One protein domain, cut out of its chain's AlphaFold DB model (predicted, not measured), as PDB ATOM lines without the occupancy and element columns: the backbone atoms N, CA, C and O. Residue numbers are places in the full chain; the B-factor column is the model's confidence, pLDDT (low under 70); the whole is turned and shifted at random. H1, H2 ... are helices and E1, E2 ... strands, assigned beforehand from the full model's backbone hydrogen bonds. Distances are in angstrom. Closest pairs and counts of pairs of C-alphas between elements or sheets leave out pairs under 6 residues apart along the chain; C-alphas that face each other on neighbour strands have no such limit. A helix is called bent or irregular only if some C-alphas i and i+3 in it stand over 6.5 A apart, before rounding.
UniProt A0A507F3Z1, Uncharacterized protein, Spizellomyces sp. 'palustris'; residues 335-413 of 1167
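Overview. This is residues 335 to 413 of the 1167 residues of an uncharacterized protein of Spizellomyces sp. 'palustris' (UniProt A0A507F3Z1). A long helix, H3, spans a small body, with strand E2 of a two-strand hairpin and the first residues of H1 beside it and a second long helix, H5, near it. Short helices H2 and H4 lie toward opposite ends of H3. The 79 printed residues hold H1, H2, H3, H4, E1, E2 and H5 in that order; E1 and E2 are antiparallel, and the class is mostly helix. The whole is compact, with a radius of gyration of the C-alphas of 12.0 A and spans of 32 by 31 by 21 A.

Arrangement. Start at H1, residues 336 to 343, which touches H2, residues 347 to 350, closest at C-alphas 341 and 348, 6.6 A. Next comes H3, residues 353 to 371; its residues 364 to 368 alone touch H4, residues 373 to 378, with C-alphas 368 and 376 closest at 5.2 A. Then look at the hairpin of E1, residues 380 to 382, and E2, residues 390 to 394: N 381 and O 391 are 3.0 A apart, within hydrogen-bond range. The closest C-alphas of E2 and H1 are 393 and 336, 5.4 A; those of E2 and H3 are 392 and 364, 6.9 A. H5, residues 396 to 411, is near H3 and only just touches H1, with 3 pairs of C-alphas within 8 A, the closest 403 and 343, 7.3 A. Every O i to N i+4 pair is within hydrogen-bond range in H3 and H4, against 3 of 4 in H1 and 10 of 12 in H5; H2 is too short for such a pair.

Along the chain. Find C-alpha 336 at (132.582, 79.377, 82.378), where H1 begins and runs 10.6 A. H3 runs 26.4 A from (119.004, 81.115, 89.524), and E2 12.8 A. H5 runs 23.7 A to C-alpha 411 at (119.888, 69.723, 72.938); it is irregular, C-alphas 397 and 400 being 7.4 A apart, with a kink of 28 degrees near residue 403.

Size, cuts and confidence. Look for the two C-alphas farthest apart at Arg 386 and Ser 412, 32.9 A. The printed part has no cut and no long link; residues 386 to 387 have pLDDT under 70.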
ATOM      1  N   ALA A 335     136.585  81.921  83.104       96.62
ATOM      2  CA  ALA A 335     135.364  81.615  83.861       96.62
ATOM      3  C   ALA A 335     134.233  81.135  82.935       96.62
ATOM      4  O   ALA A 335     133.915  81.831  81.962       96.62
ATOM      5  N   TRP A 336     133.572  80.017  83.263       96.44
ATOM      6  CA  TRP A 336     132.582  79.377  82.378       96.44
ATOM      7  C   TRP A 336     131.470  80.333  81.918       96.44
ATOM      8  O   TRP A 336     131.086  80.350  80.748       96.44
ATOM      9  N   THR A 337     131.033  81.235  82.806       95.19
ATOM     10  CA  THR A 337     130.024  82.269  82.503       95.19
ATOM     11  C   THR A 337     130.458  83.281  81.435       95.19
ATOM     12  O   THR A 337     129.647  84.106  81.020       95.19
ATOM     13  N   SER A 338     131.726  83.281  81.025       95.25
ATOM     14  CA  SER A 338     132.297  84.158  79.994       95.25
ATOM     15  C   SER A 338     132.455  83.413  78.674       95.25
ATOM     16  O   SER A 338     132.083  83.956  77.636       95.25
ATOM     17  N   VAL A 339     132.884  82.143  78.720       95.56
ATOM     18  CA  VAL A 339     132.879  81.232  77.561       95.56
ATOM     19  C   VAL A 339     131.452  81.092  77.023       95.56
ATOM     20  O   VAL A 339     131.190  81.413  75.865       95.56
ATOM     21  N   LEU A 340     130.481  80.790  77.893       94.31
ATOM     22  CA  LEU A 340     129.069  80.730  77.505       94.31
ATOM     23  C   LEU A 340     128.474  82.092  77.097       94.31
ATOM     24  O   LEU A 340     127.520  82.117  76.332       94.31
ATOM     25  N   ARG A 341     129.033  83.232  77.537       92.62
ATOM     26  CA  ARG A 341     128.619  84.569  77.048       92.62
ATOM     27  C   ARG A 341     129.169  84.897  75.657       92.62
ATOM     28  O   ARG A 341     128.593  85.746  74.985       92.62
ATOM     29  N   LYS A 342     130.269  84.253  75.251       93.62
ATOM     30  CA  LYS A 342     130.864  84.339  73.909       93.62
ATOM     31  C   LYS A 342     130.129  83.429  72.918       93.62
ATOM     32  O   LYS A 342     129.909  83.844  71.788       93.62
ATOM     33  N   LEU A 343     129.737  82.230  73.357       90.81
ATOM     34  CA  LEU A 343     128.975  81.255  72.561       90.81
ATOM     35  C   LEU A 343     127.485  81.629  72.446       90.81
ATOM     36  O   LEU A 343     126.928  81.613  71.354       90.81
ATOM     37  N   PHE A 344     126.858  82.021  73.560       90.00
ATOM     38  CA  PHE A 344     125.425  82.329  73.659       90.00
ATOM     39  C   PHE A 344     125.215  83.750  74.224       90.00
ATOM     40  O   PHE A 344     124.836  83.920  75.394       90.00
ATOM     41  N   PRO A 345     125.502  84.803  73.432       83.62
ATOM     42  CA  PRO A 345     125.331  86.186  73.864       83.62
ATOM     43  C   PRO A 345     123.869  86.473  74.243       83.62
ATOM     44  O   PRO A 345     122.934  86.101  73.543       83.62
ATOM     45  N   GLY A 346     123.670  87.138  75.382       76.44
ATOM     46  CA  GLY A 346     122.347  87.426  75.947       76.44
ATOM     47  C   GLY A 346     121.805  86.320  76.862       76.44
ATOM     48  O   GLY A 346     121.501  86.608  78.023       76.44
ATOM     49  N   SER A 347     121.749  85.068  76.398       77.31
ATOM     50  CA  SER A 347     121.000  83.966  77.035       77.31
ATOM     51  C   SER A 347     121.321  83.744  78.520       77.31
ATOM     52  O   SER A 347     120.409  83.654  79.345       77.31
ATOM     53  N   LEU A 348     122.605  83.758  78.916       77.81
ATOM     54  CA  LEU A 348     122.992  83.585  80.329       77.81
ATOM     55  C   LEU A 348     122.346  84.604  81.278       77.81
ATOM     56  O   LEU A 348     122.144  84.296  82.457       77.81
ATOM     57  N   SER A 349     122.045  85.820  80.807       75.56
ATOM     58  CA  SER A 349     121.451  86.875  81.637       75.56
ATOM     59  C   SER A 349     120.001  86.575  82.034       75.56
ATOM     60  O   SER A 349     119.586  86.972  83.124       75.56
ATOM     61  N   GLN A 350     119.286  85.808  81.205       80.50
ATOM     62  CA  GLN A 350     117.871  85.463  81.363       80.50
ATOM     63  C   GLN A 350     117.648  84.180  82.183       80.50
ATOM     64  O   GLN A 350     116.581  84.015  82.773       80.50
ATOM     65  N   LEU A 351     118.652  83.293  82.265       85.31
ATOM     66  CA  LEU A 351     118.582  82.056  83.054       85.31
ATOM     67  C   LEU A 351     118.163  82.309  84.508       85.31
ATOM     68  O   LEU A 351     118.747  83.148  85.209       85.31
ATOM     69  N   ARG A 352     117.202  81.511  84.989       88.94
ATOM     70  CA  ARG A 352     116.758  81.525  86.390       88.94
ATOM     71  C   ARG A 352     117.907  81.083  87.314       88.94
ATOM     72  O   ARG A 352     118.728  80.268  86.897       88.94
ATOM     73  N   PRO A 353     117.957  81.530  88.586       87.75
ATOM     74  CA  PRO A 353     119.004  81.115  89.524       87.75
ATOM     75  C   PRO A 353     119.172  79.592  89.635       87.75
ATOM     76  O   PRO A 353     120.298  79.116  89.592       87.75
ATOM     77  N   ALA A 354     118.070  78.832  89.666       88.19
ATOM     78  CA  ALA A 354     118.109  77.366  89.690       88.19
ATOM     79  C   ALA A 354     118.779  76.762  88.439       88.19
ATOM     80  O   ALA A 354     119.644  75.905  88.573       88.19
ATOM     81  N   GLN A 355     118.456  77.262  87.238       91.19
ATOM     82  CA  GLN A 355     119.098  76.826  85.988       91.19
ATOM     83  C   GLN A 355     120.590  77.182  85.964       91.19
ATOM     84  O   GLN A 355     121.394  76.416  85.445       91.19
ATOM     85  N   ARG A 356     120.990  78.319  86.558       91.62
ATOM     86  CA  ARG A 356     122.414  78.656  86.708       91.62
ATOM     87  C   ARG A 356     123.136  77.683  87.633       91.62
ATOM     88  O   ARG A 356     124.207  77.243  87.255       91.62
ATOM     89  N   THR A 357     122.554  77.310  88.774       93.00
ATOM     90  CA  THR A 357     123.141  76.305  89.682       93.00
ATOM     91  C   THR A 357     123.179  74.906  89.055       93.00
ATOM     92  O   THR A 357     124.142  74.175  89.252       93.00
ATOM     93  N   GLN A 358     122.178  74.542  88.246       94.44
ATOM     94  CA  GLN A 358     122.174  73.289  87.484       94.44
ATOM     95  C   GLN A 358     123.295  73.259  86.429       94.44
ATOM     96  O   GLN A 358     124.021  72.273  86.337       94.44
ATOM     97  N   ILE A 359     123.481  74.356  85.683       95.56
ATOM     98  CA  ILE A 359     124.616  74.516  84.762       95.56
ATOM     99  C   ILE A 359     125.945  74.511  85.524       95.56
ATOM    100  O   ILE A 359     126.876  73.856  85.087       95.56
ATOM    101  N   GLU A 360     126.042  75.198  86.659       96.12
ATOM    102  CA  GLU A 360     127.251  75.252  87.489       96.12
ATOM    103  C   GLU A 360     127.662  73.856  87.988       96.12
ATOM    104  O   GLU A 360     128.842  73.519  87.920       96.12
ATOM    105  N   SER A 361     126.700  73.002  88.368       96.12
ATOM    106  CA  SER A 361     126.964  71.578  88.628       96.12
ATOM    107  C   SER A 361     127.465  70.865  87.374       96.12
ATOM    108  O   SER A 361     128.567  70.335  87.391       96.12
ATOM    109  N   ALA A 362     126.724  70.923  86.262       96.75
ATOM    110  CA  ALA A 362     127.096  70.213  85.036       96.75
ATOM    111  C   ALA A 362     128.478  70.638  84.493       96.75
ATOM    112  O   ALA A 362     129.240  69.801  84.020       96.75
ATOM    113  N   VAL A 363     128.825  71.927  84.589       97.31
ATOM    114  CA  VAL A 363     130.148  72.472  84.242       97.31
ATOM    115  C   VAL A 363     131.231  71.880  85.143       97.31
ATOM    116  O   VAL A 363     132.291  71.493  84.654       97.31
ATOM    117  N   LYS A 364     130.977  71.794  86.450       97.12
ATOM    118  CA  LYS A 364     131.902  71.191  87.409       97.12
ATOM    119  C   LYS A 364     132.077  69.692  87.150       97.12
ATOM    120  O   LYS A 364     133.207  69.215  87.148       97.12
ATOM    121  N   ASP A 365     130.994  68.975  86.868       97.00
ATOM    122  CA  ASP A 365     131.006  67.544  86.549       97.00
ATOM    123  C   ASP A 365     131.769  67.278  85.231       97.00
ATOM    124  O   ASP A 365     132.591  66.362  85.157       97.00
ATOM    125  N   TYR A 366     131.603  68.144  84.220       97.94
ATOM    126  CA  TYR A 366     132.412  68.154  82.994       97.94
ATOM    127  C   TYR A 366     133.904  68.391  83.275       97.94
ATOM    128  O   TYR A 366     134.745  67.652  82.764       97.94
ATOM    129  N   LEU A 367     134.251  69.384  84.103       97.69
ATOM    130  CA  LEU A 367     135.647  69.674  84.451       97.69
ATOM    131  C   LEU A 367     136.290  68.505  85.208       97.69
ATOM    132  O   LEU A 367     137.408  68.124  84.876       97.69
ATOM    133  N   VAL A 368     135.582  67.885  86.158       97.50
ATOM    134  CA  VAL A 368     136.049  66.673  86.858       97.50
ATOM    135  C   VAL A 368     136.255  65.513  85.875       97.50
ATOM    136  O   VAL A 368     137.257  64.810  85.976       97.50
ATOM    137  N   SER A 369     135.363  65.349  84.893       97.69
ATOM    138  CA  SER A 369     135.458  64.314  83.851       97.69
ATOM    139  C   SER A 369     136.612  64.535  82.854       97.69
ATOM    140  O   SER A 369     137.190  63.570  82.357       97.69
ATOM    141  N   LYS A 370     136.981  65.793  82.569       97.75
ATOM    142  CA  LYS A 370     138.032  66.152  81.591       97.75
ATOM    143  C   LYS A 370     139.421  66.384  82.191       97.75
ATOM    144  O   LYS A 370     140.406  66.178  81.491       97.75
ATOM    145  N   LEU A 371     139.511  66.844  83.440       96.75
ATOM    146  CA  LEU A 371     140.767  67.235  84.098       96.75
ATOM    147  C   LEU A 371     141.133  66.345  85.297       96.75
ATOM    148  O   LEU A 371     142.251  66.435  85.802       96.75
ATOM    149  N   GLY A 372     140.201  65.518  85.775       97.56
ATOM    150  CA  GLY A 372     140.289  64.872  87.084       97.56
ATOM    151  C   GLY A 372     139.867  65.810  88.229       97.56
ATOM    152  O   GLY A 372     139.825  67.033  88.065       97.56
ATOM    153  N   PRO A 373     139.532  65.264  89.413       95.56
ATOM    154  CA  PRO A 373     138.936  66.034  90.507       95.56
ATOM    155  C   PRO A 373     139.866  67.099  91.106       95.56
ATOM    156  O   PRO A 373     139.377  68.136  91.550       95.56
ATOM    157  N   GLU A 374     141.181  66.870  91.106       96.44
ATOM    158  CA  GLU A 374     142.172  67.784  91.691       96.44
ATOM    159  C   GLU A 374     142.351  69.033  90.817       96.44
ATOM    160  O   GLU A 374     142.006  70.135  91.244       96.44
ATOM    161  N   ARG A 375     142.726  68.863  89.541       94.38
ATOM    162  CA  ARG A 375     142.832  69.973  88.576       94.38
ATOM    163  C   ARG A 375     141.499  70.702  88.363       94.38
ATOM    164  O   ARG A 375     141.478  71.919  88.199       94.38
ATOM    165  N   ALA A 376     140.361  70.004  88.431       96.19
ATOM    166  CA  ALA A 376     139.043  70.646  88.421       96.19
ATOM    167  C   ALA A 376     138.760  71.471  89.694       96.19
ATOM    168  O   ALA A 376     138.016  72.452  89.645       96.19
ATOM    169  N   ALA A 377     139.345  71.113  90.842       94.81
ATOM    170  CA  ALA A 377     139.250  71.911  92.060       94.81
ATOM    171  C   ALA A 377     140.150  73.160  92.015       94.81
ATOM    172  O   ALA A 377     139.754  74.190  92.571       94.81
ATOM    173  N   GLU A 378     141.296  73.082  91.338       94.50
ATOM    174  CA  GLU A 378     142.238  74.186  91.098       94.50
ATOM    175  C   GLU A 378     141.757  75.167  90.017       94.50
ATOM    176  O   GLU A 378     141.982  76.370  90.142       94.50
ATOM    177  N   SER A 379     141.051  74.678  88.988       94.31
ATOM    178  CA  SER A 379     140.534  75.458  87.852       94.31
ATOM    179  C   SER A 379     139.392  76.408  88.255       94.31
ATOM    180  O   SER A 379     138.228  76.230  87.888       94.31
ATOM    181  N   LYS A 380     139.718  77.443  89.035       95.56
ATOM    182  CA  LYS A 380     138.794  78.451  89.567       95.56
ATOM    183  C   LYS A 380     139.369  79.850  89.448       95.56
ATOM    184  O   LYS A 380     140.462  80.136  89.925       95.56
ATOM    185  N   VAL A 381     138.576  80.766  88.903       95.19
ATOM    186  CA  VAL A 381     138.947  82.182  88.783       95.19
ATOM    187  C   VAL A 381     137.908  83.090  89.428       95.19
ATOM    188  O   VAL A 381     136.770  82.706  89.697       95.19
ATOM    189  N   ARG A 382     138.296  84.336  89.708       90.56
ATOM    190  CA  ARG A 382     137.402  85.320  90.326       90.56
ATOM    191  C   ARG A 382     136.292  85.719  89.348       90.56
ATOM    192  O   ARG A 382     136.572  86.151  88.231       90.56
ATOM    193  N   GLY A 383     135.033  85.605  89.770       83.81
ATOM    194  CA  GLY A 383     133.882  85.870  88.905       83.81
ATOM    195  C   GLY A 383     133.847  87.305  88.357       83.81
ATOM    196  O   GLY A 383     133.907  88.273  89.114       83.81
ATOM    197  N   LEU A 384     133.690  87.444  87.036       71.75
ATOM    198  CA  LEU A 384     133.678  88.728  86.318       71.75
ATOM    199  C   LEU A 384     132.538  89.659  86.787       71.75
ATOM    200  O   LEU A 384     131.390  89.542  86.349       71.75
ATOM    201  N   GLY A 385     132.864  90.607  87.672       72.25
ATOM    202  CA  GLY A 385     131.951  91.628  88.184       72.25
ATOM    203  C   GLY A 385     132.296  92.084  89.604       72.25
ATOM    204  O   GLY A 385     133.449  92.064  90.020       72.25
ATOM    205  N   ARG A 386     131.278  92.486  90.379       64.00
ATOM    206  CA  ARG A 386     131.413  92.819  91.814       64.00
ATOM    207  C   ARG A 386     131.326  91.593  92.741       64.00
ATOM    208  O   ARG A 386     131.189  91.765  93.949       64.00
ATOM    209  N   SER A 387     131.343  90.379  92.190       67.44
ATOM    210  CA  SER A 387     131.323  89.153  92.988       67.44
ATOM    211  C   SER A 387     132.720  88.870  93.526       67.44
ATOM    212  O   SER A 387     133.689  88.867  92.773       67.44
ATOM    213  N   THR A 388     132.831  88.607  94.825       72.88
ATOM    214  CA  THR A 388     134.068  88.080  95.418       72.88
ATOM    215  C   THR A 388     134.179  86.563  95.289       72.88
ATOM    216  O   THR A 388     135.218  86.026  95.656       72.88
ATOM    217  N   SER A 389     133.141  85.886  94.784       87.06
ATOM    218  CA  SER A 389     133.146  84.434  94.598       87.06
ATOM    219  C   SER A 389     134.187  84.010  93.568       87.06
ATOM    220  O   SER A 389     134.329  84.635  92.509       87.06
ATOM    221  N   LEU A 390     134.852  82.897  93.864       93.25
ATOM    222  CA  LEU A 390     135.425  82.047  92.831       93.25
ATOM    223  C   LEU A 390     134.288  81.448  91.991       93.25
ATOM    224  O   LEU A 390     133.166  81.286  92.477       93.25
ATOM    225  N   VAL A 391     134.586  81.184  90.726       95.38
ATOM    226  CA  VAL A 391     133.719  80.554  89.730       95.38
ATOM    227  C   VAL A 391     134.608  79.617  88.920       95.38
ATOM    228  O   VAL A 391     135.734  79.993  88.581       95.38
ATOM    229  N   ASP A 392     134.121  78.418  88.616       97.44
ATOM    230  CA  ASP A 392     134.921  77.424  87.903       97.44
ATOM    231  C   ASP A 392     135.326  77.930  86.501       97.44
ATOM    232  O   ASP A 392     134.604  78.676  85.817       97.44
ATOM    233  N   ALA A 393     136.542  77.579  86.103       97.50
ATOM    234  CA  ALA A 393     137.206  78.058  84.906       97.50
ATOM    235  C   ALA A 393     137.306  76.938  83.872       97.50
ATOM    236  O   ALA A 393     137.555  75.787  84.222       97.50
ATOM    237  N   ILE A 394     137.144  77.287  82.596       97.88
ATOM    238  CA  ILE A 394     137.462  76.394  81.483       97.88
ATOM    239  C   ILE A 394     138.877  76.763  81.005       97.88
ATOM    240  O   ILE A 394     139.067  77.899  80.537       97.88
ATOM    241  N   PRO A 395     139.871  75.865  81.127       97.25
ATOM    242  CA  PRO A 395     141.187  76.056  80.524       97.25
ATOM    243  C   PRO A 395     141.073  76.235  79.007       97.25
ATOM    244  O   PRO A 395     140.153  75.696  78.390       97.25
ATOM    245  N   SER A 396     141.971  77.019  78.410       95.00
ATOM    246  CA  SER A 396     141.969  77.401  76.984       95.00
ATOM    247  C   SER A 396     141.760  76.222  76.027       95.00
ATOM    248  O   SER A 396     140.927  76.265  75.126       95.00
ATOM    249  N   GLU A 397     142.505  75.160  76.284       95.81
ATOM    250  CA  GLU A 397     142.566  73.879  75.600       95.81
ATOM    251  C   GLU A 397     141.239  73.102  75.625       95.81
ATOM    252  O   GLU A 397     140.981  72.317  74.721       95.81
ATOM    253  N   LEU A 398     140.351  73.377  76.589       97.50
ATOM    254  CA  LEU A 398     139.012  72.786  76.661       97.50
ATOM    255  C   LEU A 398     137.906  73.686  76.080       97.50
ATOM    256  O   LEU A 398     136.736  73.322  76.178       97.50
ATOM    257  N   HIS A 399     138.207  74.855  75.491       95.81
ATOM    258  CA  HIS A 399     137.158  75.779  75.007       95.81
ATOM    259  C   HIS A 399     136.343  75.232  73.830       95.81
ATOM    260  O   HIS A 399     135.176  75.604  73.711       95.81
ATOM    261  N   ALA A 400     136.931  74.381  72.983       95.44
ATOM    262  CA  ALA A 400     136.230  73.721  71.878       95.44
ATOM    263  C   ALA A 400     135.332  72.589  72.402       95.44
ATOM    264  O   ALA A 400     134.112  72.709  72.341       95.44
ATOM    265  N   ASP A 401     135.924  71.577  73.048       97.50
ATOM    266  CA  ASP A 401     135.214  70.470  73.703       97.50
ATOM    267  C   ASP A 401     134.056  70.936  74.600       97.50
ATOM    268  O   ASP A 401     132.988  70.328  74.608       97.50
ATOM    269  N   PHE A 402     134.249  72.029  75.348       97.69
ATOM    270  CA  PHE A 402     133.226  72.592  76.226       97.69
ATOM    271  C   PHE A 402     132.075  73.245  75.453       97.69
ATOM    272  O   PHE A 402     130.932  73.185  75.907       97.69
ATOM    273  N   ALA A 403     132.351  73.871  74.305       96.56
ATOM    274  CA  ALA A 403     131.316  74.446  73.453       96.56
ATOM    275  C   ALA A 403     130.420  73.348  72.868       96.56
ATOM    276  O   ALA A 403     129.196  73.439  72.980       96.56
ATOM    277  N   ASP A 404     131.032  72.293  72.328       96.50
ATOM    278  CA  ASP A 404     130.324  71.174  71.702       96.50
ATOM    279  C   ASP A 404     129.558  70.346  72.744       96.50
ATOM    280  O   ASP A 404     128.370  70.068  72.569       96.50
ATOM    281  N   TRP A 405     130.190  70.030  73.882       97.56
ATOM    282  CA  TRP A 405     129.525  69.370  75.008       97.56
ATOM    283  C   TRP A 405     128.343  70.194  75.532       97.56
ATOM    284  O   TRP A 405     127.260  69.646  75.732       97.56
ATOM    285  N   PHE A 406     128.502  71.508  75.732       96.56
ATOM    286  CA  PHE A 406     127.412  72.332  76.255       96.56
ATOM    287  C   PHE A 406     126.282  72.530  75.233       96.56
ATOM    288  O   PHE A 406     125.119  72.610  75.629       96.56
ATOM    289  N   GLY A 407     126.593  72.535  73.932       94.75
ATOM    290  CA  GLY A 407     125.596  72.437  72.863       94.75
ATOM    291  C   GLY A 407     124.757  71.165  73.000       94.75
ATOM    292  O   GLY A 407     123.537  71.247  73.147       94.75
ATOM    293  N   GLN A 408     125.413  70.004  73.099       95.62
ATOM    294  CA  GLN A 408     124.746  68.714  73.322       95.62
ATOM    295  C   GLN A 408     123.928  68.683  74.625       95.62
ATOM    296  O   GLN A 408     122.871  68.062  74.659       95.62
ATOM    297  N   GLN A 409     124.361  69.367  75.695       93.94
ATOM    298  CA  GLN A 409     123.572  69.491  76.930       93.94
ATOM    299  C   GLN A 409     122.318  70.368  76.768       93.94
ATOM    300  O   GLN A 409     121.292  70.102  77.395       93.94
ATOM    301  N   ILE A 410     122.364  71.420  75.945       91.88
ATOM    302  CA  ILE A 410     121.160  72.198  75.614       91.88
ATOM    303  C   ILE A 410     120.187  71.320  74.816       91.88
ATOM    304  O   ILE A 410     119.005  71.267  75.156       91.88
ATOM    305  N   GLU A 411     120.684  70.602  73.807       91.31
ATOM    306  CA  GLU A 411     119.888  69.723  72.938       91.31
ATOM    307  C   GLU A 411     119.295  68.517  73.685       91.31
ATOM    308  O   GLU A 411     118.133  68.176  73.469       91.31
ATOM    309  N   SER A 412     120.029  67.928  74.638       88.06
ATOM    310  CA  SER A 412     119.528  66.865  75.524       88.06
ATOM    311  C   SER A 412     118.532  67.356  76.584       88.06
ATOM    312  O   SER A 412     117.999  66.560  77.359       88.06
ATOM    313  N   GLY A 413     118.243  68.661  76.626       90.12
ATOM    314  CA  GLY A 413     117.228  69.233  77.501       90.12
ATOM    315  C   GLY A 413     117.685  69.469  78.941       90.12
ATOM    316  O   GLY A 413     116.832  69.491  79.837       90.12
TER     317      GLY A 413